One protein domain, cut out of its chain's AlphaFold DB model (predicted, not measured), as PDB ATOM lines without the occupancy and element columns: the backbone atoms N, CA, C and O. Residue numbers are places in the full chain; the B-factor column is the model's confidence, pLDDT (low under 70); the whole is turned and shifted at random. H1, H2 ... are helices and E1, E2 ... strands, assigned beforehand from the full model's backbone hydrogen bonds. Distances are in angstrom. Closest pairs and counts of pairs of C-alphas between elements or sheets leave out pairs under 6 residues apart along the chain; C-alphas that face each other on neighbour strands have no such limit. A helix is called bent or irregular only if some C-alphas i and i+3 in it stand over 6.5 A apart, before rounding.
ATOM      1  N   PHE A 453      13.057  48.963 -31.823       81.00
ATOM      2  CA  PHE A 453      13.492  49.727 -32.984       81.00
ATOM      3  C   PHE A 453      13.418  48.847 -34.223       81.00
ATOM      4  O   PHE A 453      13.872  47.705 -34.214       81.00
ATOM      5  N   MET A 454      12.877  49.389 -35.305       88.69
ATOM      6  CA  MET A 454      12.911  48.744 -36.607       88.69
ATOM      7  C   MET A 454      13.197  49.770 -37.689       88.69
ATOM      8  O   MET A 454      12.562  50.821 -37.737       88.69
ATOM      9  N   LEU A 455      14.108  49.416 -38.587       92.62
ATOM     10  CA  LEU A 455      14.376  50.114 -39.831       92.62
ATOM     11  C   LEU A 455      14.339  49.112 -40.985       92.62
ATOM     12  O   LEU A 455      15.092  48.137 -40.991       92.62
ATOM     13  N   LEU A 456      13.483  49.397 -41.963       94.69
ATOM     14  CA  LEU A 456      13.467  48.772 -43.282       94.69
ATOM     15  C   LEU A 456      13.714  49.878 -44.303       94.69
ATOM     16  O   LEU A 456      12.846  50.731 -44.488       94.69
ATOM     17  N   ALA A 457      14.877  49.887 -44.943       94.44
ATOM     18  CA  ALA A 457      15.221  50.879 -45.956       94.44
ATOM     19  C   ALA A 457      15.628  50.195 -47.267       94.44
ATOM     20  O   ALA A 457      16.256  49.136 -47.235       94.44
ATOM     21  N   PRO A 458      15.291  50.761 -48.437       92.44
ATOM     22  CA  PRO A 458      15.717  50.179 -49.700       92.44
ATOM     23  C   PRO A 458      17.238  50.314 -49.834       92.44
ATOM     24  O   PRO A 458      17.822  51.315 -49.411       92.44
ATOM     25  N   ALA A 459      17.875  49.305 -50.427       87.94
ATOM     26  CA  ALA A 459      19.306  49.299 -50.699       87.94
ATOM     27  C   ALA A 459      19.555  49.075 -52.193       87.94
ATOM     28  O   ALA A 459      18.927  48.216 -52.808       87.94
ATOM     29  N   SER A 460      20.525  49.789 -52.768       80.94
ATOM     30  CA  SER A 460      20.969  49.577 -54.156       80.94
ATOM     31  C   SER A 460      21.811  48.307 -54.347       80.94
ATOM     32  O   SER A 460      22.305  48.065 -55.442       80.94
ATOM     33  N   HIS A 461      22.003  47.488 -53.308       75.94
ATOM     34  CA  HIS A 461      22.699  46.207 -53.430       75.94
ATOM     35  C   HIS A 461      21.805  45.199 -54.146       75.94
ATOM     36  O   HIS A 461      20.608  45.119 -53.879       75.94
ATOM     37  N   VAL A 462      22.379  44.416 -55.054       68.62
ATOM     38  CA  VAL A 462      21.615  43.471 -55.867       68.62
ATOM     39  C   VAL A 462      22.420  42.200 -56.031       68.62
ATOM     40  O   VAL A 462      23.601  42.245 -56.367       68.62
ATOM     41  N   ALA A 463      21.753  41.071 -55.828       64.31
ATOM     42  CA  ALA A 463      22.224  39.782 -56.298       64.31
ATOM     43  C   ALA A 463      21.315  39.316 -57.436       64.31
ATOM     44  O   ALA A 463      20.113  39.588 -57.461       64.31
ATOM     45  N   LEU A 464      21.883  38.593 -58.388       62.47
ATOM     46  CA  LEU A 464      21.135  38.015 -59.496       62.47
ATOM     47  C   LEU A 464      21.217  36.500 -59.381       62.47
ATOM     48  O   LEU A 464      22.247  35.956 -58.988       62.47
ATOM     49  N   GLY A 465      20.111  35.812 -59.664       58.16
ATOM     50  CA  GLY A 465      20.137  34.357 -59.760       58.16
ATOM     51  C   GLY A 465      20.929  33.948 -60.997       58.16
ATOM     52  O   GLY A 465      20.637  34.442 -62.081       58.16
ATOM     53  N   GLU A 466      21.910  33.057 -60.838       51.09
ATOM     54  CA  GLU A 466      22.966  32.851 -61.837       51.09
ATOM     55  C   GLU A 466      22.485  32.442 -63.248       51.09
ATOM     56  O   GLU A 466      23.209  32.724 -64.190       51.09
ATOM     57  N   HIS A 467      21.281  31.882 -63.478       53.28
ATOM     58  CA  HIS A 467      20.932  31.329 -64.811       53.28
ATOM     59  C   HIS A 467      19.434  31.290 -65.210       53.28
ATOM     60  O   HIS A 467      18.978  30.274 -65.731       53.28
ATOM     61  N   LYS A 468      18.609  32.328 -64.991       62.16
ATOM     62  CA  LYS A 468      17.181  32.279 -65.416       62.16
ATOM     63  C   LYS A 468      16.647  33.584 -66.015       62.16
ATOM     64  O   LYS A 468      15.784  34.233 -65.425       62.16
ATOM     65  N   VAL A 469      17.139  33.948 -67.198       73.38
ATOM     66  CA  VAL A 469      16.390  34.816 -68.116       73.38
ATOM     67  C   VAL A 469      15.572  33.895 -69.013       73.38
ATOM     68  O   VAL A 469      16.135  33.151 -69.811       73.38
ATOM     69  N   GLN A 470      14.253  33.893 -68.842       78.00
ATOM     70  CA  GLN A 470      13.350  33.124 -69.689       78.00
ATOM     71  C   GLN A 470      12.796  34.048 -70.772       78.00
ATOM     72  O   GLN A 470      12.116  35.021 -70.445       78.00
ATOM     73  N   ALA A 471      13.068  33.754 -72.044       78.50
ATOM     74  CA  ALA A 471      12.335  34.369 -73.147       78.50
ATOM     75  C   ALA A 471      10.878  33.883 -73.096       78.50
ATOM     76  O   ALA A 471      10.626  32.679 -73.022       78.50
ATOM     77  N   ILE A 472       9.934  34.823 -73.064       79.56
ATOM     78  CA  ILE A 472       8.489  34.542 -73.027       79.56
ATOM     79  C   ILE A 472       7.804  34.835 -74.365       79.56
ATOM     80  O   ILE A 472       6.658  34.446 -74.555       79.56
ATOM     81  N   ASP A 473       8.501  35.497 -75.290       79.81
ATOM     82  CA  ASP A 473       8.050  35.740 -76.659       79.81
ATOM     83  C   ASP A 473       9.260  35.865 -77.599       79.81
ATOM     84  O   ASP A 473      10.370  36.176 -77.160       79.81
ATOM     85  N   GLN A 474       9.030  35.653 -78.894       81.19
ATOM     86  CA  GLN A 474       9.980  35.964 -79.960       81.19
ATOM     87  C   GLN A 474       9.449  37.199 -80.702       81.19
ATOM     88  O   GLN A 474       8.508  37.049 -81.490       81.19
ATOM     89  N   PRO A 475      10.026  38.397 -80.481       80.81
ATOM     90  CA  PRO A 475       9.520  39.631 -81.069       80.81
ATOM     91  C   PRO A 475       9.359  39.552 -82.591       80.81
ATOM     92  O   PRO A 475      10.204  38.994 -83.294       80.81
ATOM     93  N   LEU A 476       8.271  40.137 -83.101       76.31
ATOM     94  CA  LEU A 476       7.874  40.023 -84.509       76.31
ATOM     95  C   LEU A 476       8.875  40.644 -85.499       76.31
ATOM     96  O   LEU A 476       8.974  40.150 -86.620       76.31
ATOM     97  N   LEU A 477       9.615  41.686 -85.101       76.25
ATOM     98  CA  LEU A 477      10.574  42.393 -85.968       76.25
ATOM     99  C   LEU A 477      12.046  42.002 -85.720       76.25
ATOM    100  O   LEU A 477      12.959  42.660 -86.226       76.25
ATOM    101  N   ASP A 478      12.301  40.923 -84.974       77.94
ATOM    102  CA  ASP A 478      13.649  40.368 -84.807       77.94
ATOM    103  C   ASP A 478      14.025  39.469 -85.998       77.94
ATOM    104  O   ASP A 478      13.980  38.240 -85.919       77.94
ATOM    105  N   GLN A 479      14.387  40.083 -87.130       73.44
ATOM    106  CA  GLN A 479      14.758  39.352 -88.351       73.44
ATOM    107  C   GLN A 479      16.080  38.582 -88.207       73.44
ATOM    108  O   GLN A 479      16.300  37.595 -88.906       73.44
ATOM    109  N   GLY A 480      16.969  39.031 -87.318       72.38
ATOM    110  CA  GLY A 480      18.256  38.376 -87.069       72.38
ATOM    111  C   GLY A 480      18.200  37.220 -86.069       72.38
ATOM    112  O   GLY A 480      19.237  36.612 -85.823       72.38
ATOM    113  N   GLY A 481      17.031  36.908 -85.495       74.81
ATOM    114  CA  GLY A 481      16.858  35.784 -84.570       74.81
ATOM    115  C   GLY A 481      17.646  35.929 -83.267       74.81
ATOM    116  O   GLY A 481      18.069  34.931 -82.683       74.81
ATOM    117  N   ARG A 482      17.856  37.164 -82.803       74.38
ATOM    118  CA  ARG A 482      18.611  37.470 -81.587       74.38
ATOM    119  C   ARG A 482      18.015  36.832 -80.329       74.38
ATOM    120  O   ARG A 482      18.757  36.508 -79.407       74.38
ATOM    121  N   PHE A 483      16.697  36.653 -80.285       75.00
ATOM    122  CA  PHE A 483      15.984  36.119 -79.115       75.00
ATOM    123  C   PHE A 483      15.707  34.608 -79.176       75.00
ATOM    124  O   PHE A 483      15.073  34.067 -78.273       75.00
ATOM    125  N   VAL A 484      16.228  33.915 -80.197       71.69
ATOM    126  CA  VAL A 484      16.062  32.460 -80.371       71.69
ATOM    127  C   VAL A 484      16.831  31.667 -79.306       71.69
ATOM    128  O   VAL A 484      16.413  30.576 -78.924       71.69
ATOM    129  N   ASN A 485      17.941  32.220 -78.807       67.50
ATOM    130  CA  ASN A 485      18.788  31.598 -77.793       67.50
ATOM    131  C   ASN A 485      18.618  32.267 -76.423       67.50
ATOM    132  O   ASN A 485      18.247  33.436 -76.311       67.50
ATOM    133  N   THR A 486      18.956  31.535 -75.360       66.62
ATOM    134  CA  THR A 486      19.034  32.095 -74.008       66.62
ATOM    135  C   THR A 486      20.146  33.140 -73.942       66.62
ATOM    136  O   THR A 486      21.313  32.818 -74.164       66.62
ATOM    137  N   LEU A 487      19.800  34.379 -73.597       66.56
ATOM    138  CA  LEU A 487      20.784  35.447 -73.449       66.56
ATOM    139  C   LEU A 487      21.453  35.384 -72.075       66.56
ATOM    140  O   LEU A 487      20.801  35.193 -71.043       66.56
ATOM    141  N   SER A 488      22.769  35.570 -72.073       63.62
ATOM    142  CA  SER A 488      23.566  35.701 -70.859       63.62
ATOM    143  C   SER A 488      23.519  37.139 -70.350       63.62
ATOM    144  O   SER A 488      23.274  38.088 -71.090       63.62
ATOM    145  N   ARG A 489      23.755  37.339 -69.059       66.06
ATOM    146  CA  ARG A 489      23.858  38.684 -68.493       66.06
ATOM    147  C   ARG A 489      25.318  39.031 -68.252       66.06
ATOM    148  O   ARG A 489      26.058  38.186 -67.764       66.06
ATOM    149  N   VAL A 490      25.704  40.266 -68.571       55.47
ATOM    150  CA  VAL A 490      27.100  40.717 -68.453       55.47
ATOM    151  C   VAL A 490      27.289  41.698 -67.304       55.47
ATOM    152  O   VAL A 490      28.190  41.493 -66.498       55.47
ATOM    153  N   THR A 491      26.426  42.714 -67.157       63.78
ATOM    154  CA  THR A 491      26.609  43.751 -66.124       63.78
ATOM    155  C   THR A 491      25.309  44.268 -65.483       63.78
ATOM    156  O   THR A 491      24.194  43.866 -65.831       63.78
ATOM    157  N   ILE A 492      25.471  45.097 -64.442       70.88
ATOM    158  CA  ILE A 492      24.416  45.908 -63.819       70.88
ATOM    159  C   ILE A 492      24.690  47.374 -64.179       70.88
ATOM    160  O   ILE A 492      25.777  47.878 -63.918       70.88
ATOM    161  N   THR A 493      23.714  48.044 -64.778       74.44
ATOM    162  CA  THR A 493      23.741  49.443 -65.233       74.44
ATOM    163  C   THR A 493      23.256  50.416 -64.155       74.44
ATOM    164  O   THR A 493      22.646  50.027 -63.156       74.44
ATOM    165  N   THR A 494      23.463  51.721 -64.366       74.50
ATOM    166  CA  THR A 494      22.970  52.746 -63.420       74.50
ATOM    167  C   THR A 494      21.437  52.793 -63.371       74.50
ATOM    168  O   THR A 494      20.831  52.999 -62.318       74.50
ATOM    169  N   GLN A 495      20.794  52.554 -64.513       78.69
ATOM    170  CA  GLN A 495      19.336  52.506 -64.640       78.69
ATOM    171  C   GLN A 495      18.751  51.309 -63.879       78.69
ATOM    172  O   GLN A 495      17.709  51.426 -63.234       78.69
ATOM    173  N   GLU A 496      19.464  50.184 -63.864       79.56
ATOM    174  CA  GLU A 496      19.083  49.006 -63.088       79.56
ATOM    175  C   GLU A 496      19.149  49.249 -61.582       79.56
ATOM    176  O   GLU A 496      18.238  48.831 -60.873       79.56
ATOM    177  N   PHE A 497      20.143  49.989 -61.076       80.06
ATOM    178  CA  PHE A 497      20.148  50.383 -59.659       80.06
ATOM    179  C   PHE A 497      18.897  51.174 -59.267       80.06
ATOM    180  O   PHE A 497      18.381  50.998 -58.162       80.06
ATOM    181  N   THR A 498      18.391  52.019 -60.165       83.00
ATOM    182  CA  THR A 498      17.153  52.780 -59.938       83.00
ATOM    183  C   THR A 498      15.940  51.841 -59.933       83.00
ATOM    184  O   THR A 498      15.130  51.876 -59.007       83.00
ATOM    185  N   LEU A 499      15.857  50.923 -60.904       86.44
ATOM    186  CA  LEU A 499      14.795  49.915 -60.996       86.44
ATOM    187  C   LEU A 499      14.740  48.999 -59.762       86.44
ATOM    188  O   LEU A 499      13.672  48.751 -59.203       86.44
ATOM    189  N   PHE A 500      15.887  48.499 -59.304       85.19
ATOM    190  CA  PHE A 500      15.942  47.605 -58.149       85.19
ATOM    191  C   PHE A 500      15.587  48.319 -56.844       85.19
ATOM    192  O   PHE A 500      14.885  47.751 -56.010       85.19
ATOM    193  N   GLN A 501      15.974  49.587 -56.688       86.81
ATOM    194  CA  GLN A 501      15.514  50.401 -55.560       86.81
ATOM    195  C   GLN A 501      13.998  50.598 -55.570       86.81
ATOM    196  O   GLN A 501      13.362  50.489 -54.522       86.81
ATOM    197  N   GLN A 502      13.410  50.848 -56.742       89.62
ATOM    198  CA  GLN A 502      11.961  50.958 -56.916       89.62
ATOM    199  C   GLN A 502      11.231  49.667 -56.514       89.62
ATOM    200  O   GLN A 502      10.173  49.731 -55.881       89.62
ATOM    201  N   MET A 503      11.800  48.495 -56.809       91.50
ATOM    202  CA  MET A 503      11.280  47.211 -56.325       91.50
ATOM    203  C   MET A 503      11.382  47.080 -54.804       91.50
ATOM    204  O   MET A 503      10.392  46.742 -54.158       91.50
ATOM    205  N   SER A 504      12.544  47.384 -54.214       92.31
ATOM    206  CA  SER A 504      12.723  47.331 -52.756       92.31
ATOM    207  C   SER A 504      11.734  48.248 -52.031       92.31
ATOM    208  O   SER A 504      11.123  47.837 -51.046       92.31
ATOM    209  N   ARG A 505      11.505  49.461 -52.552       92.50
ATOM    210  CA  ARG A 505      10.511  50.412 -52.025       92.50
ATOM    211  C   ARG A 505       9.091  49.859 -52.080       92.50
ATOM    212  O   ARG A 505       8.368  49.986 -51.100       92.50
ATOM    213  N   ARG A 506       8.704  49.198 -53.176       92.94
ATOM    214  CA  ARG A 506       7.381  48.560 -53.316       92.94
ATOM    215  C   ARG A 506       7.168  47.428 -52.321       92.94
ATOM    216  O   ARG A 506       6.084  47.313 -51.769       92.94
ATOM    217  N   ILE A 507       8.200  46.632 -52.050       94.12
ATOM    218  CA  ILE A 507       8.107  45.549 -51.061       94.12
ATOM    219  C   ILE A 507       7.975  46.123 -49.646       94.12
ATOM    220  O   ILE A 507       7.150  45.657 -48.866       94.12
ATOM    221  N   ILE A 508       8.728  47.180 -49.325       94.88
ATOM    222  CA  ILE A 508       8.576  47.904 -48.053       94.88
ATOM    223  C   ILE A 508       7.176  48.535 -47.944       94.88
ATOM    224  O   ILE A 508       6.558  48.475 -46.880       94.88
ATOM    225  N   ALA A 509       6.660  49.108 -49.033       94.44
ATOM    226  CA  ALA A 509       5.320  49.680 -49.097       94.44
ATOM    227  C   ALA A 509       4.223  48.626 -48.890       94.44
ATOM    228  O   ALA A 509       3.324  48.874 -48.094       94.44
ATOM    229  N   ASP A 510       4.318  47.453 -49.524       93.75
ATOM    230  CA  ASP A 510       3.373  46.338 -49.342       93.75
ATOM    231  C   ASP A 510       3.361  45.834 -47.892       93.75
ATOM    232  O   ASP A 510       2.300  45.706 -47.270       93.75
ATOM    233  N   LEU A 511       4.549  45.664 -47.299       93.50
ATOM    234  CA  LEU A 511       4.691  45.327 -45.883       93.50
ATOM    235  C   LEU A 511       3.967  46.354 -44.999       93.50
ATOM    236  O   LEU A 511       3.151  45.969 -44.159       93.50
ATOM    237  N   TRP A 512       4.221  47.650 -45.201       95.12
ATOM    238  CA  TRP A 512       3.602  48.722 -44.415       95.12
ATOM    239  C   TRP A 512       2.085  48.817 -44.619       95.12
ATOM    240  O   TRP A 512       1.336  48.887 -43.644       95.12
ATOM    241  N   GLN A 513       1.618  48.750 -45.868       93.56
ATOM    242  CA  GLN A 513       0.195  48.825 -46.205       93.56
ATOM    243  C   GLN A 513      -0.608  47.737 -45.487       93.56
ATOM    244  O   GLN A 513      -1.742  47.974 -45.079       93.56
ATOM    245  N   SER A 514      -0.007  46.563 -45.282       90.69
ATOM    246  CA  SER A 514      -0.661  45.428 -44.632       90.69
ATOM    247  C   SER A 514      -0.992  45.628 -43.145       90.69
ATOM    248  O   SER A 514      -1.684  44.780 -42.575       90.69
ATOM    249  N   ILE A 515      -0.481  46.696 -42.516       91.44
ATOM    250  CA  ILE A 515      -0.772  47.064 -41.120       91.44
ATOM    251  C   ILE A 515      -1.247  48.517 -40.957       91.44
ATOM    252  O   ILE A 515      -1.882  48.835 -39.955       91.44
ATOM    253  N   ALA A 516      -0.952  49.393 -41.920       91.81
ATOM    254  CA  ALA A 516      -1.313  50.809 -41.908       91.81
ATOM    255  C   ALA A 516      -1.721  51.278 -43.326       91.81
ATOM    256  O   ALA A 516      -1.024  52.077 -43.954       91.81
ATOM    257  N   PRO A 517      -2.854  50.789 -43.868       88.44
ATOM    258  CA  PRO A 517      -3.204  50.930 -45.288       88.44
ATOM    259  C   PRO A 517      -3.440  52.374 -45.748       88.44
ATOM    260  O   PRO A 517      -3.299  52.678 -46.933       88.44
ATOM    261  N   SER A 518      -3.799  53.261 -44.819       88.69
ATOM    262  CA  SER A 518      -4.119  54.665 -45.095       88.69
ATOM    263  C   SER A 518      -2.969  55.628 -44.787       88.69
ATOM    264  O   SER A 518      -3.087  56.820 -45.074       88.69
ATOM    265  N   GLU A 519      -1.877  55.145 -44.191       93.19
ATOM    266  CA  GLU A 519      -0.766  55.986 -43.746       93.19
ATOM    267  C   GLU A 519       0.355  56.029 -44.787       93.19
ATOM    268  O   GLU A 519       0.655  55.044 -45.463       93.19
ATOM    269  N   LEU A 520       1.018  57.182 -44.894       94.75
ATOM    270  CA  LEU A 520       2.291  57.270 -45.607       94.75
ATOM    271  C   LEU A 520       3.336  56.393 -44.909       94.75
ATOM    272  O   LEU A 520       3.237  56.113 -43.713       94.75
ATOM    273  N   LEU A 521       4.376  56.012 -45.647       95.00
ATOM    274  CA  LEU A 521       5.568  55.442 -45.026       95.00
ATOM    275  C   LEU A 521       6.142  56.431 -43.989       95.00
ATOM    276  O   LEU A 521       6.169  57.634 -44.267       95.00
ATOM    277  N   PRO A 522       6.655  55.959 -42.834       94.81
ATOM    278  CA  PRO A 522       7.272  56.827 -41.828       94.81
ATOM    279  C   PRO A 522       8.416  57.704 -42.365       94.81
ATOM    280  O   PRO A 522       8.576  58.844 -41.924       94.81
ATOM    281  N   LEU A 523       9.193  57.190 -43.327       96.31
ATOM    282  CA  LEU A 523      10.224  57.914 -44.081       96.31
ATOM    283  C   LEU A 523       9.884  57.852 -45.583       96.31
ATOM    284  O   LEU A 523      10.412  57.000 -46.310       96.31
ATOM    285  N   PRO A 524       8.945  58.683 -46.063       95.69
ATOM    286  CA  PRO A 524       8.315  58.464 -47.359       95.69
ATOM    287  C   PRO A 524       9.197  58.826 -48.557       95.69
ATOM    288  O   PRO A 524       9.048  58.227 -49.618       95.69
ATOM    289  N   TYR A 525      10.149  59.748 -48.412       96.62
ATOM    290  CA  TYR A 525      11.059  60.114 -49.502       96.62
ATOM    291  C   TYR A 525      12.198  59.105 -49.647       96.62
ATOM    292  O   TYR A 525      12.616  58.792 -50.766       96.62
ATOM    293  N   LEU A 526      12.648  58.533 -48.531       95.31
ATOM    294  CA  LEU A 526      13.568  57.401 -48.489       95.31
ATOM    295  C   LEU A 526      12.898  56.094 -48.934       95.31
ATOM    296  O   LEU A 526      13.592  55.161 -49.332       95.31
ATOM    297  N   GLY A 527      11.563  56.027 -48.883       94.56
ATOM    298  CA  GLY A 527      10.798  54.812 -49.152       94.56
ATOM    299  C   GLY A 527      11.035  53.745 -48.082       94.56
ATOM    300  O   GLY A 527      11.170  52.568 -48.403       94.56
ATOM    301  N   ALA A 528      11.151  54.180 -46.826       95.50
ATOM    302  CA  ALA A 528      11.558  53.354 -45.700       95.50
ATOM    303  C   ALA A 528      10.521  53.370 -44.567       95.50
ATOM    304  O   ALA A 528       9.788  54.340 -44.356       95.50
ATOM    305  N   VAL A 529      10.506  52.287 -43.794       95.75
ATOM    306  CA  VAL A 529       9.770  52.193 -42.532       95.75
ATOM    307  C   VAL A 529      10.766  52.356 -41.399       95.75
ATOM    308  O   VAL A 529      11.723  51.591 -41.301       95.75
ATOM    309  N   VAL A 530      10.517  53.331 -40.527       93.12
ATOM    310  CA  VAL A 530      11.202  53.454 -39.243       93.12
ATOM    311  C   VAL A 530      10.166  53.440 -38.130       93.12
ATOM    312  O   VAL A 530       9.212  54.214 -38.158       93.12
ATOM    313  N   LEU A 531      10.349  52.549 -37.163       89.31
ATOM    314  CA  LEU A 531       9.526  52.450 -35.963       89.31
ATOM    315  C   LEU A 531      10.432  52.514 -34.737       89.31
ATOM    316  O   LEU A 531      11.519  51.932 -34.724       89.31
ATOM    317  N   THR A 532       9.984  53.228 -33.710       83.12
ATOM    318  CA  THR A 532      10.695  53.370 -32.438       83.12
ATOM    319  C   THR A 532       9.876  52.758 -31.304       83.12
ATOM    320  O   THR A 532       8.831  52.137 -31.520       83.12
ATOM    321  N   HIS A 533      10.332  52.947 -30.066       73.44
ATOM    322  CA  HIS A 533       9.698  52.398 -28.871       73.44
ATOM    323  C   HIS A 533       8.223  52.795 -28.714       73.44
ATOM    324  O   HIS A 533       7.466  52.078 -28.063       73.44
ATOM    325  N   LYS A 534       7.786  53.909 -29.321       76.75
ATOM    326  CA  LYS A 534       6.376  54.334 -29.304       76.75
ATOM    327  C   LYS A 534       5.485  53.464 -30.188       76.75
ATOM    328  O   LYS A 534       4.286  53.390 -29.946       76.75
ATOM    329  N   GLN A 535       6.061  52.795 -31.184       82.94
ATOM    330  CA  GLN A 535       5.356  51.950 -32.146       82.94
ATOM    331  C   GLN A 535       5.684  50.459 -31.965       82.94
ATOM    332  O   GLN A 535       5.605  49.685 -32.916       82.94
ATOM    333  N   ALA A 536       6.022  50.027 -30.743       77.50
ATOM    334  CA  ALA A 536       6.360  48.631 -30.444       77.50
ATOM    335  C   ALA A 536       5.291  47.629 -30.929       77.50
ATOM    336  O   ALA A 536       5.628  46.558 -31.434       77.50
ATOM    337  N   GLN A 537       4.005  47.990 -30.836       80.88
ATOM    338  CA  GLN A 537       2.913  47.155 -31.349       80.88
ATOM    339  C   GLN A 537       2.931  47.036 -32.875       80.88
ATOM    340  O   GLN A 537       2.803  45.937 -33.404       80.88
ATOM    341  N   SER A 538       3.176  48.132 -33.592       86.69
ATOM    342  CA  SER A 538       3.312  48.111 -35.051       86.69
ATOM    343  C   SER A 538       4.486  47.234 -35.500       86.69
ATOM    344  O   SER A 538       4.363  46.527 -36.496       86.69
ATOM    345  N   ILE A 539       5.591  47.199 -34.740       83.62
ATOM    346  CA  ILE A 539       6.703  46.278 -35.027       83.62
ATOM    347  C   ILE A 539       6.233  44.818 -34.905       83.62
ATOM    348  O   ILE A 539       6.481  44.014 -35.805       83.62
ATOM    349  N   LYS A 540       5.505  44.471 -33.834       79.94
ATOM    350  CA  LYS A 540       4.951  43.119 -33.649       79.94
ATOM    351  C   LYS A 540       3.971  42.736 -34.761       79.94
ATOM    352  O   LYS A 540       3.999  41.595 -35.213       79.94
ATOM    353  N   LEU A 541       3.140  43.672 -35.226       85.38
ATOM    354  CA  LEU A 541       2.189  43.444 -36.322       85.38
ATOM    355  C   LEU A 541       2.888  43.215 -37.670       85.38
ATOM    356  O   LEU A 541       2.360  42.489 -38.515       85.38
ATOM    357  N   LEU A 542       4.076  43.794 -37.872       87.81
ATOM    358  CA  LEU A 542       4.836  43.628 -39.109       87.81
ATOM    359  C   LEU A 542       5.621  42.309 -39.166       87.81
ATOM    360  O   LEU A 542       5.801  41.758 -40.252       87.81
ATOM    361  N   LEU A 543       6.050  41.763 -38.021       85.12
ATOM    362  CA  LEU A 543       6.838  40.521 -37.957       85.12
ATOM    363  C   LEU A 543       6.237  39.350 -38.770       85.12
ATOM    364  O   LEU A 543       6.971  38.767 -39.572       85.12
ATOM    365  N   PRO A 544       4.933  39.007 -38.662       83.81
ATOM    366  CA  PRO A 544       4.330  37.948 -39.481       83.81
ATOM    367  C   PRO A 544       4.394  38.196 -40.994       83.81
ATOM    368  O   PRO A 544       4.276  37.257 -41.787       83.81
ATOM    369  N   LYS A 545       4.544  39.454 -41.415       87.94
ATOM    370  CA  LYS A 545       4.582  39.855 -42.825       87.94
ATOM    371  C   LYS A 545       5.965  39.637 -43.442       87.94
ATOM    372  O   LYS A 545       6.051  39.444 -44.650       87.94
ATOM    373  N   PHE A 546       7.023  39.502 -42.630       89.19
ATOM    374  CA  PHE A 546       8.383  39.214 -43.111       89.19
ATOM    375  C   PHE A 546       8.505  37.913 -43.897       89.19
ATOM    376  O   PHE A 546       9.462  37.765 -44.649       89.19
ATOM    377  N   LYS A 547       7.528  37.001 -43.825       87.38
ATOM    378  CA  LYS A 547       7.451  35.849 -44.736       87.38
ATOM    379  C   LYS A 547       7.550  36.246 -46.224       87.38
ATOM    380  O   LYS A 547       8.085  35.484 -47.021       87.38
ATOM    381  N   GLN A 548       7.090  37.450 -46.587       87.94
ATOM    382  CA  GLN A 548       7.202  38.008 -47.940       87.94
ATOM    383  C   GLN A 548       8.653  38.279 -48.368       87.94
ATOM    384  O   GLN A 548       8.924  38.355 -49.559       87.94
ATOM    385  N   LEU A 549       9.600  38.380 -47.428       91.25
ATOM    386  CA  LEU A 549      11.023  38.553 -47.733       91.25
ATOM    387  C   LEU A 549      11.690  37.252 -48.216       91.25
ATOM    388  O   LEU A 549      12.807  37.299 -48.726       91.25
ATOM    389  N   PHE A 550      11.016  36.101 -48.080       92.69
ATOM    390  CA  PHE A 550      11.554  34.780 -48.425       92.69
ATOM    391  C   PHE A 550      10.858  34.144 -49.634       92.69
ATOM    392  O   PHE A 550      10.590  32.940 -49.668       92.69
ATOM    393  N   VAL A 551      10.523  34.954 -50.635       91.00
ATOM    394  CA  VAL A 551       9.888  34.497 -51.878       91.00
ATOM    395  C   VAL A 551      10.741  34.873 -53.080       91.00
ATOM    396  O   VAL A 551      11.604  35.742 -53.000       91.00
ATOM    397  N   ASN A 552      10.504  34.216 -54.213       90.75
ATOM    398  CA  ASN A 552      11.114  34.645 -55.467       90.75
ATOM    399  C   ASN A 552      10.467  35.953 -55.931       90.75
ATOM    400  O   ASN A 552       9.237  36.061 -55.948       90.75
ATOM    401  N   VAL A 553      11.297  36.904 -56.360       89.38
ATOM    402  CA  VAL A 553      10.850  38.122 -57.036       89.38
ATOM    403  C   VAL A 553      11.089  37.963 -58.528       89.38
ATOM    404  O   VAL A 553      12.173  37.570 -58.964       89.38
ATOM    405  N   THR A 554      10.065  38.259 -59.315       87.94
ATOM    406  CA  THR A 554      10.117  38.191 -60.768       87.94
ATOM    407  C   THR A 554       9.876  39.564 -61.372       87.94
ATOM    408  O   THR A 554       8.903  40.236 -61.044       87.94
ATOM    409  N   LEU A 555      10.759  39.962 -62.278       87.25
ATOM    410  CA  LEU A 555      10.584  41.103 -63.158       87.25
ATOM    411  C   LEU A 555      10.089  40.615 -64.523       87.25
ATOM    412  O   LEU A 555      10.754  39.808 -65.179       87.25
ATOM    413  N   HIS A 556       8.951  41.141 -64.955       85.38
ATOM    414  CA  HIS A 556       8.490  41.079 -66.334       85.38
ATOM    415  C   HIS A 556       9.108  42.252 -67.089       85.38
ATOM    416  O   HIS A 556       8.883  43.412 -66.743       85.38
ATOM    417  N   ALA A 557       9.931  41.936 -68.080       81.94
ATOM    418  CA  ALA A 557      10.661  42.902 -68.881       81.94
ATOM    419  C   ALA A 557      10.647  42.408 -70.330       81.94
ATOM    420  O   ALA A 557      11.579  41.732 -70.763       81.94
ATOM    421  N   TYR A 558       9.547  42.669 -71.046       81.56
ATOM    422  CA  TYR A 558       9.302  42.100 -72.375       81.56
ATOM    423  C   TYR A 558      10.529  42.249 -73.298       81.56
ATOM    424  O   TYR A 558      11.049  43.367 -73.389       81.56
ATOM    425  N   PRO A 559      10.989  41.165 -73.966       79.69
ATOM    426  CA  PRO A 559      10.362  39.838 -74.109       79.69
ATOM    427  C   PRO A 559      10.787  38.784 -73.066       79.69
ATOM    428  O   PRO A 559      10.727  37.585 -73.335       79.69
ATOM    429  N   PHE A 560      11.225  39.195 -71.875       81.19
ATOM    430  CA  PHE A 560      11.756  38.295 -70.850       81.19
ATOM    431  C   PHE A 560      10.950  38.276 -69.551       81.19
ATOM    432  O   PHE A 560      10.355  39.271 -69.128       81.19
ATOM    433  N   LYS A 561      11.049  37.142 -68.854       82.38
ATOM    434  CA  LYS A 561      10.727  36.979 -67.436       82.38
ATOM    435  C   LYS A 561      12.012  36.644 -66.676       82.38
ATOM    436  O   LYS A 561      12.730  35.712 -67.045       82.38
ATOM    437  N   ILE A 562      12.330  37.423 -65.639       81.75
ATOM    438  CA  ILE A 562      13.651  37.400 -64.991       81.75
ATOM    439  C   ILE A 562      13.502  37.321 -63.479       81.75
ATOM    440  O   ILE A 562      12.799  38.124 -62.868       81.75
ATOM    441  N   MET A 563      14.203  36.375 -62.858       85.38
ATOM    442  CA  MET A 563      14.281  36.302 -61.401       85.38
ATOM    443  C   MET A 563      15.302  37.315 -60.875       85.38
ATOM    444  O   MET A 563      16.471  37.289 -61.260       85.38
ATOM    445  N   VAL A 564      14.866  38.185 -59.971       85.25
ATOM    446  CA  VAL A 564      15.679  39.256 -59.381       85.25
ATOM    447  C   VAL A 564      15.714  39.104 -57.861       85.25
ATOM    448  O   VAL A 564      14.808  38.510 -57.281       85.25
ATOM    449  N   ARG A 565      16.759  39.622 -57.202       87.88
ATOM    450  CA  ARG A 565      16.869  39.621 -55.733       87.88
ATOM    451  C   ARG A 565      17.123  41.050 -55.243       87.88
ATOM    452  O   ARG A 565      18.279  41.412 -55.002       87.88
ATOM    453  N   PRO A 566      16.070  41.888 -55.151       88.94
ATOM    454  CA  PRO A 566      16.185  43.223 -54.572       88.94
ATOM    455  C   PRO A 566      16.683  43.126 -53.128       88.94
ATOM    456  O   PRO A 566      16.439  42.115 -52.465       88.94
ATOM    457  N   ALA A 567      17.364  44.160 -52.636       90.50
ATOM    458  CA  ALA A 567      17.862  44.177 -51.265       90.50
ATOM    459  C   ALA A 567      17.236  45.285 -50.416       90.50
ATOM    460  O   ALA A 567      16.896  46.373 -50.894       90.50
ATOM    461  N   ILE A 568      17.119  44.988 -49.127       92.56
ATOM    462  CA  ILE A 568      16.635  45.890 -48.085       92.56
ATOM    463  C   ILE A 568      17.708  45.948 -46.998       92.56
ATOM    464  O   ILE A 568      18.192  44.916 -46.533       92.56
ATOM    465  N   GLU A 569      18.094  47.154 -46.592       91.50
ATOM    466  CA  GLU A 569      18.817  47.350 -45.341       91.50
ATOM    467  C   GLU A 569      17.839  47.185 -44.180       91.50
ATOM    468  O   GLU A 569      16.785  47.822 -44.113       91.50
ATOM    469  N   PHE A 570      18.213  46.303 -43.268       89.25
ATOM    470  CA  PHE A 570      17.373  45.797 -42.211       89.25
ATOM    471  C   PHE A 570      18.071  45.965 -40.862       89.25
ATOM    472  O   PHE A 570      19.215  45.536 -40.675       89.25
ATOM    473  N   VAL A 571      17.362  46.552 -39.901       87.06
ATOM    474  CA  VAL A 571      17.745  46.583 -38.487       87.06
ATOM    475  C   VAL A 571      16.492  46.364 -37.660       87.06
ATOM    476  O   VAL A 571      15.556  47.146 -37.787       87.06
ATOM    477  N   VAL A 572      16.468  45.351 -36.795       82.75
ATOM    478  CA  VAL A 572      15.345  45.140 -35.875       82.75
ATOM    479  C   VAL A 572      15.827  44.706 -34.495       82.75
ATOM    480  O   VAL A 572      16.560  43.729 -34.349       82.75
ATOM    481  N   GLU A 573      15.356  45.427 -33.485       77.62
ATOM    482  CA  GLU A 573      15.476  45.123 -32.064       77.62
ATOM    483  C   GLU A 573      14.074  45.141 -31.447       77.62
ATOM    484  O   GLU A 573      13.390  46.164 -31.488       77.62
ATOM    485  N   ILE A 574      13.637  44.022 -30.867       71.56
ATOM    486  CA  ILE A 574      12.325  43.912 -30.219       71.56
ATOM    487  C   ILE A 574      12.500  43.243 -28.866       71.56
ATOM    488  O   ILE A 574      13.160  42.219 -28.762       71.56
ATOM    489  N   ALA A 575      11.855  43.781 -27.836       64.44
ATOM    490  CA  ALA A 575      11.664  43.101 -26.566       64.44
ATOM    491  C   ALA A 575      10.420  42.200 -26.652       64.44
ATOM    492  O   ALA A 575       9.283  42.669 -26.570       64.44
ATOM    493  N   LEU A 576      10.627  40.897 -26.846       57.16
ATOM    494  CA  LEU A 576       9.554  39.896 -26.866       57.16
ATOM    495  C   LEU A 576       9.255  39.305 -25.479       57.16
ATOM    496  O   LEU A 576       8.178  38.749 -25.280       57.16
ATOM    497  N   ALA A 577      10.160  39.463 -24.507       56.00
ATOM    498  CA  ALA A 577       9.956  39.054 -23.119       56.00
ATOM    499  C   ALA A 577       9.953  40.261 -22.169       56.00
ATOM    500  O   ALA A 577      10.847  41.104 -22.214       56.00
ATOM    501  N   ASP A 578       8.976  40.303 -21.260       46.59
ATOM    502  CA  ASP A 578       8.844  41.335 -20.227       46.59
ATOM    503  C   ASP A 578       9.792  41.025 -19.051       46.59
ATOM    504  O   ASP A 578       9.389  40.590 -17.969       46.59
ATOM    505  N   GLN A 579      11.106  41.121 -19.280       50.69
ATOM    506  CA  GLN A 579      12.082  40.940 -18.206       50.69
ATOM    507  C   GLN A 579      12.312  42.266 -17.476       50.69
ATOM    508  O   GLN A 579      12.802  43.235 -18.050       50.69
ATOM    509  N   LYS A 580      12.079  42.266 -16.153       46.94
ATOM    510  CA  LYS A 580      12.435  43.356 -15.213       46.94
ATOM    511  C   LYS A 580      13.904  43.814 -15.296       46.94
ATOM    512  O   LYS A 580      14.254  44.849 -14.734       46.94
ATOM    513  N   HIS A 581      14.757  43.053 -15.982       46.12
ATOM    514  CA  HIS A 581      16.162  43.356 -16.231       46.12
ATOM    515  C   HIS A 581      16.492  43.311 -17.727       46.12
ATOM    516  O   HIS A 581      17.455  42.657 -18.128       46.12
ATOM    517  N   ALA A 582      15.709  44.021 -18.541       45.12
ATOM    518  CA  ALA A 582      16.158  44.401 -19.869       45.12
ATOM    519  C   ALA A 582      17.408  45.292 -19.714       45.12
ATOM    520  O   ALA A 582      17.337  46.358 -19.095       45.12
ATOM    521  N   GLY A 583      18.585  44.854 -20.160       49.31
ATOM    522  CA  GLY A 583      19.751  45.724 -20.040       49.31
ATOM    523  C   GLY A 583      21.114  45.237 -20.499       49.31
ATOM    524  O   GLY A 583      21.913  46.067 -20.919       49.31
ATOM    525  N   LYS A 584      21.477  43.956 -20.458       50.66
ATOM    526  CA  LYS A 584      22.931  43.730 -20.345       50.66
ATOM    527  C   LYS A 584      23.767  43.746 -21.641       50.66
ATOM    528  O   LYS A 584      24.856  44.286 -21.537       50.66
ATOM    529  N   HIS A 585      23.305  43.326 -22.832       50.12
ATOM    530  CA  HIS A 585      24.235  43.177 -23.985       50.12
ATOM    531  C   HIS A 585      23.624  43.309 -25.402       50.12
ATOM    532  O   HIS A 585      23.433  42.286 -26.067       50.12
ATOM    533  N   THR A 586      23.329  44.517 -25.909       53.50
ATOM    534  CA  THR A 586      22.698  44.680 -27.249       53.50
ATOM    535  C   THR A 586      23.465  45.507 -28.272       53.50
ATOM    536  O   THR A 586      23.246  45.289 -29.467       53.50
ATOM    537  N   LEU A 587      24.395  46.385 -27.871       52.56
ATOM    538  CA  LEU A 587      25.006  47.332 -28.817       52.56
ATOM    539  C   LEU A 587      25.852  46.661 -29.896       52.56
ATOM    540  O   LEU A 587      25.934  47.173 -31.009       52.56
ATOM    541  N   LEU A 588      26.474  45.528 -29.572       51.34
ATOM    542  CA  LEU A 588      27.342  44.797 -30.499       51.34
ATOM    543  C   LEU A 588      26.620  43.692 -31.274       51.34
ATOM    544  O   LEU A 588      27.166  43.173 -32.245       51.34
ATOM    545  N   LYS A 589      25.406  43.313 -30.859       56.88
ATOM    546  CA  LYS A 589      24.666  42.197 -31.473       56.88
ATOM    547  C   LYS A 589      23.837  42.631 -32.676       56.88
ATOM    548  O   LYS A 589      23.563  41.835 -33.568       56.88
ATOM    549  N   THR A 590      23.448  43.901 -32.727       64.06
ATOM    550  CA  THR A 590      22.592  44.429 -33.788       64.06
ATOM    551  C   THR A 590      23.359  45.439 -34.629       64.06
ATOM    552  O   THR A 590      23.708  46.536 -34.203       64.06
ATOM    553  N   THR A 591      23.631  45.052 -35.870       71.75
ATOM    554  CA  THR A 591      24.152  45.947 -36.900       71.75
ATOM    555  C   THR A 591      23.209  45.921 -38.093       71.75
ATOM    556  O   THR A 591      22.630  44.868 -38.370       71.75
ATOM    557  N   PRO A 592      23.028  47.052 -38.796       83.06
ATOM    558  CA  PRO A 592      22.328  47.060 -40.069       83.06
ATOM    559  C   PRO A 592      22.886  46.007 -41.015       83.06
ATOM    560  O   PRO A 592      24.098  45.921 -41.227       83.06
ATOM    561  N   ARG A 593      21.991  45.181 -41.556       86.69
ATOM    562  CA  ARG A 593      22.322  44.150 -42.536       86.69
ATOM    563  C   ARG A 593      21.575  44.415 -43.819       86.69
ATOM    564  O   ARG A 593      20.380  44.670 -43.805       86.69
ATOM    565  N   VAL A 594      22.282  44.303 -44.931       88.62
ATOM    566  CA  VAL A 594      21.652  44.251 -46.243       88.62
ATOM    567  C   VAL A 594      21.199  42.814 -46.470       88.62
ATOM    568  O   VAL A 594      22.021  41.899 -46.477       88.62
ATOM    569  N   VAL A 595      19.891  42.620 -46.610       89.38
ATOM    570  CA  VAL A 595      19.265  41.321 -46.859       89.38
ATOM    571  C   VAL A 595      18.689  41.328 -48.271       89.38
ATOM    572  O   VAL A 595      17.925  42.225 -48.626       89.38
ATOM    573  N   THR A 596      19.062  40.341 -49.082       91.06
ATOM    574  CA  THR A 596      18.434  40.081 -50.385       91.06
ATOM    575  C   THR A 596      17.063  39.451 -50.179       91.06
ATOM    576  O   THR A 596      16.844  38.758 -49.192       91.06
ATOM    577  N   ILE A 597      16.116  39.678 -51.080       90.81
ATOM    578  CA  ILE A 597      14.775  39.090 -51.006       90.81
ATOM    579  C   ILE A 597      14.766  37.825 -51.858       90.81
ATOM    580  O   ILE A 597      14.756  37.894 -53.088       90.81
ATOM    581  N   GLU A 598      14.832  36.670 -51.198       91.50
ATOM    582  CA  GLU A 598      14.824  35.350 -51.824       91.50
ATOM    583  C   GLU A 598      14.514  34.239 -50.799       91.50
ATOM    584  O   GLU A 598      14.683  34.431 -49.594       91.50
ATOM    585  N   PRO A 599      14.118  33.025 -51.227       89.50
ATOM    586  CA  PRO A 599      13.753  31.944 -50.304       89.50
ATOM    587  C   PRO A 599      14.840  31.519 -49.307       89.50
ATOM    588  O   PRO A 599      14.530  30.965 -48.254       89.50
ATOM    589  N   ARG A 600      16.115  31.753 -49.641       89.56
ATOM    590  CA  ARG A 600      17.274  31.384 -48.810       89.56
ATOM    591  C   ARG A 600      17.744  32.509 -47.888       89.56
ATOM    592  O   ARG A 600      18.706  32.313 -47.146       89.56
ATOM    593  N   SER A 601      17.095  33.668 -47.934       89.31
ATOM    594  CA  SER A 601      17.472  34.815 -47.121       89.31
ATOM    595  C   SER A 601      17.396  34.509 -45.638       89.31
ATOM    596  O   SER A 601      16.640  33.651 -45.178       89.31
ATOM    597  N   THR A 602      18.199  35.244 -44.879       88.62
ATOM    598  CA  THR A 602      18.221  35.172 -43.427       88.62
ATOM    599  C   THR A 602      18.121  36.578 -42.866       88.62
ATOM    600  O   THR A 602      18.912  37.450 -43.222       88.62
ATOM    601  N   VAL A 603      17.146  36.789 -41.988       85.81
ATOM    602  CA  VAL A 603      16.882  38.081 -41.358       85.81
ATOM    603  C   VAL A 603      17.241  37.982 -39.874       85.81
ATOM    604  O   VAL A 603      16.586  37.229 -39.150       85.81
ATOM    605  N   PRO A 604      18.264  38.703 -39.387       81.31
ATOM    606  CA  PRO A 604      18.596  38.687 -37.970       81.31
ATOM    607  C   PRO A 604      17.525  39.431 -37.167       81.31
ATOM    608  O   PRO A 604      17.248  40.599 -37.433       81.31
ATOM    609  N   LEU A 605      16.959  38.776 -36.156       78.75
ATOM    610  CA  LEU A 605      16.044  39.378 -35.193       78.75
ATOM    611  C   LEU A 605      16.605  39.233 -33.780       78.75
ATOM    612  O   LEU A 605      16.858  38.122 -33.311       78.75
ATOM    613  N   LEU A 606      16.741  40.353 -33.077       74.31
ATOM    614  CA  LEU A 606      16.986  40.357 -31.639       74.31
ATOM    615  C   LEU A 606      15.635  40.278 -30.903       74.31
ATOM    616  O   LEU A 606      14.820  41.189 -31.034       74.31
ATOM    617  N   ILE A 607      15.403  39.165 -30.195       65.25
ATOM    618  CA  ILE A 607      14.153  38.822 -29.480       65.25
ATOM    619  C   ILE A 607      14.147  39.368 -28.049       65.25
ATOM    620  O   ILE A 607      13.102  39.710 -27.500       65.25
ATOM    621  N   ASP A 608      15.316  39.381 -27.420       60.81
ATOM    622  CA  ASP A 608      15.574  39.989 -26.121       60.81
ATOM    623  C   ASP A 608      17.066  40.349 -26.028       60.81
ATOM    624  O   ASP A 608      17.839  40.086 -26.950       60.81
ATOM    625  N   ASP A 609      17.510  40.936 -24.914       57.03
ATOM    626  CA  ASP A 609      18.905  41.378 -24.766       57.03
ATOM    627  C   ASP A 609      19.954  40.247 -24.828       57.03
ATOM    628  O   ASP A 609      21.165  40.499 -24.889       57.03
ATOM    629  N   LYS A 610      19.529  38.982 -24.761       58.28
ATOM    630  CA  LYS A 610      20.414  37.816 -24.732       58.28
ATOM    631  C   LYS A 610      20.396  37.060 -26.053       58.28
ATOM    632  O   LYS A 610      21.474  36.647 -26.486       58.28
ATOM    633  N   VAL A 611      19.237  36.937 -26.694       66.62
ATOM    634  CA  VAL A 611      18.986  36.008 -27.797       66.62
ATOM    635  C   VAL A 611      18.751  36.748 -29.113       66.62
ATOM    636  O   VAL A 611      17.728  37.402 -29.325       66.62
ATOM    637  N   GLN A 612      19.695  36.568 -30.035       74.56
ATOM    638  CA  GLN A 612      19.518  36.880 -31.448       74.56
ATOM    639  C   GLN A 612      19.219  35.589 -32.201       74.56
ATOM    640  O   GLN A 612      19.929  34.595 -32.043       74.56
ATOM    641  N   ILE A 613      18.189  35.614 -33.036       78.81
ATOM    642  CA  ILE A 613      17.855  34.516 -33.934       78.81
ATOM    643  C   ILE A 613      17.951  34.962 -35.386       78.81
ATOM    644  O   ILE A 613      17.866  36.143 -35.714       78.81
ATOM    645  N   ASN A 614      18.060  33.978 -36.262       84.12
ATOM    646  CA  ASN A 614      18.030  34.156 -37.699       84.12
ATOM    647  C   ASN A 614      16.680  33.661 -38.223       84.12
ATOM    648  O   ASN A 614      16.406  32.460 -38.225       84.12
ATOM    649  N   ILE A 615      15.820  34.591 -38.638       86.75
ATOM    650  CA  ILE A 615      14.528  34.278 -39.244       86.75
ATOM    651  C   ILE A 615      14.748  33.824 -40.685       86.75
ATOM    652  O   ILE A 615      15.463  34.471 -41.451       86.75
ATOM    653  N   THR A 616      14.106  32.715 -41.043       90.31
ATOM    654  CA  THR A 616      14.155  32.086 -42.369       90.31
ATOM    655  C   THR A 616      12.753  31.641 -42.792       90.31
ATOM    656  O   THR A 616      11.860  31.532 -41.946       90.31
ATOM    657  N   ALA A 617      12.558  31.308 -44.075       90.44
ATOM    658  CA  ALA A 617      11.313  30.692 -44.557       90.44
ATOM    659  C   ALA A 617      10.927  29.453 -43.731       90.44
ATOM    660  O   ALA A 617       9.800  29.345 -43.248       90.44
ATOM    661  N   ARG A 618      11.905  28.566 -43.493       89.19
ATOM    662  CA  ARG A 618      11.722  27.338 -42.713       89.19
ATOM    663  C   ARG A 618      11.254  27.635 -41.289       89.19
ATOM    664  O   ARG A 618      10.396  26.928 -40.783       89.19
ATOM    665  N   LEU A 619      11.765  28.685 -40.642       88.38
ATOM    666  CA  LEU A 619      11.327  29.049 -39.290       88.38
ATOM    667  C   LEU A 619       9.839  29.435 -39.242       88.38
ATOM    668  O   LEU A 619       9.134  29.026 -38.320       88.38
ATOM    669  N   PHE A 620       9.347  30.175 -40.241       87.88
ATOM    670  CA  PHE A 620       7.919  30.495 -40.363       87.88
ATOM    671  C   PHE A 620       7.069  29.248 -40.618       87.88
ATOM    672  O   PHE A 620       6.041  29.077 -39.968       87.88
ATOM    673  N   GLU A 621       7.508  28.362 -41.515       88.75
ATOM    674  CA  GLU A 621       6.829  27.084 -41.779       88.75
ATOM    675  C   GLU A 621       6.727  26.232 -40.509       88.75
ATOM    676  O   GLU A 621       5.657  25.717 -40.185       88.75
TER     677      GLU A 621
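AT A GLANCE: This is residues 453 to 621 of the 741 residues of an uncharacterized protein of Oscillochloris trichoides DG-6 (UniProt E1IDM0). Two long antiparallel strands, E1 and E4, run through the middle of a rod, and with the shorter E2, E3 and E5 they make a twisted sheet that curls round helix H1 on one face and has helix H2 on the other. A small hairpin, E6 and E7, sits near the end of E4, while loops extend the rod at both ends, with residues 476 to 481 sticking out at one of them. The 169 printed residues have three named helices and seven named strands, in the order E1 H1 E2 H2 E3 E4 E5 E6 E7 H3; the class is mixed, helices and strands. The sheet is branched at E4, and its neighbour pairs are antiparallel. The whole is loose, with a radius of gyration of the C-alphas of 19.2 A, and spans 73 by 31 by 29 A.

IN THESE COORDINATES: In the large sheet, E1 is residues 453 to 471, 43.0 A from first to last C-alpha, beginning at C-alpha 453 at (13.492, 49.727, -32.984); it bends by 77 degrees at residue 467. E4, residues 560 to 574, is 41.0 A long and bends by 54 degrees at residue 571. The shorter strands are E2, residues 529 to 531, E3, residues 553 to 557, 12.8 A, and E5, residues 593 to 596. H1, residues 494 to 513, is 28.8 A long and begins at C-alpha 494 at (22.970, 52.746, -63.420). H2, residues 533 to 550, is 26.4 A long, has a kink of 56 degrees near residue 544 and is irregular: C-alphas 534 and 537 are 8.2 A apart. The second sheet is E6, residues 603 to 606, and E7, residues 612 to 615. H3, residues 617 to 621, ends at C-alpha 621 at (6.829, 27.084, -41.779).

HOW THE PARTS SIT: E1 and E4 are antiparallel, with N 455 and O 571 2.8 A apart and N 470 and O 561 3.0 A apart. E2 lies on the other side of E1 from E4, antiparallel to E1, with N 454 and O 531 at 2.9 A. E3 and E5 lie on the other side of E4 from E1, and the pairing is staggered. E3, E4 and E5 form a meander, each strand the antiparallel neighbour of the one before; N 555 and O 562 are 2.8 A apart in the hairpin of E3 and E4, and N 570 and O 593 2.8 A in that of E4 and E5. H1 is on this sheet; its closest C-alphas to E1 are those of Ser 504 and Pro 458, 5.1 A. H2 is on the opposite face, at a height over the sheet of 8.5 A, along the strands at 10 degrees to E1 on the local plane. H1 touches H2 with residues 511 to 512 alone, at a steep tilt of 61 degrees, opposite ways; the closest C-alphas are those of Leu 511 and Lys 545, 6.3 A. The hairpin of E6 and E7 has N 605 and O 613 at 2.8 A, and the closest C-alphas of E4 and E6 are those of Glu 573 and Leu 606, 5.0 A. H3 is not on the large sheet and only just touches H2, with 3 pairs of C-alphas within 8 A; the closest are Phe 550 and Ala 617, 5.6 A. Every O i to N i+4 pair is within hydrogen-bond range in H1 and H3; in H2 it is 6 of 14, beside 11 of 15 O i to N i+3 pairs.

THE WHOLE: The two C-alphas farthest apart, those of Gln 479 and Lys 580, are 73.3 A apart. The printed part has no cut. The links E1 to H1, H1 to E2 and E4 to E5 are long. Mean pLDDT of the printed part is 80.0; residues 462 to 468, 485 to 491, 575 to 590 and 607 to 611 are under 70.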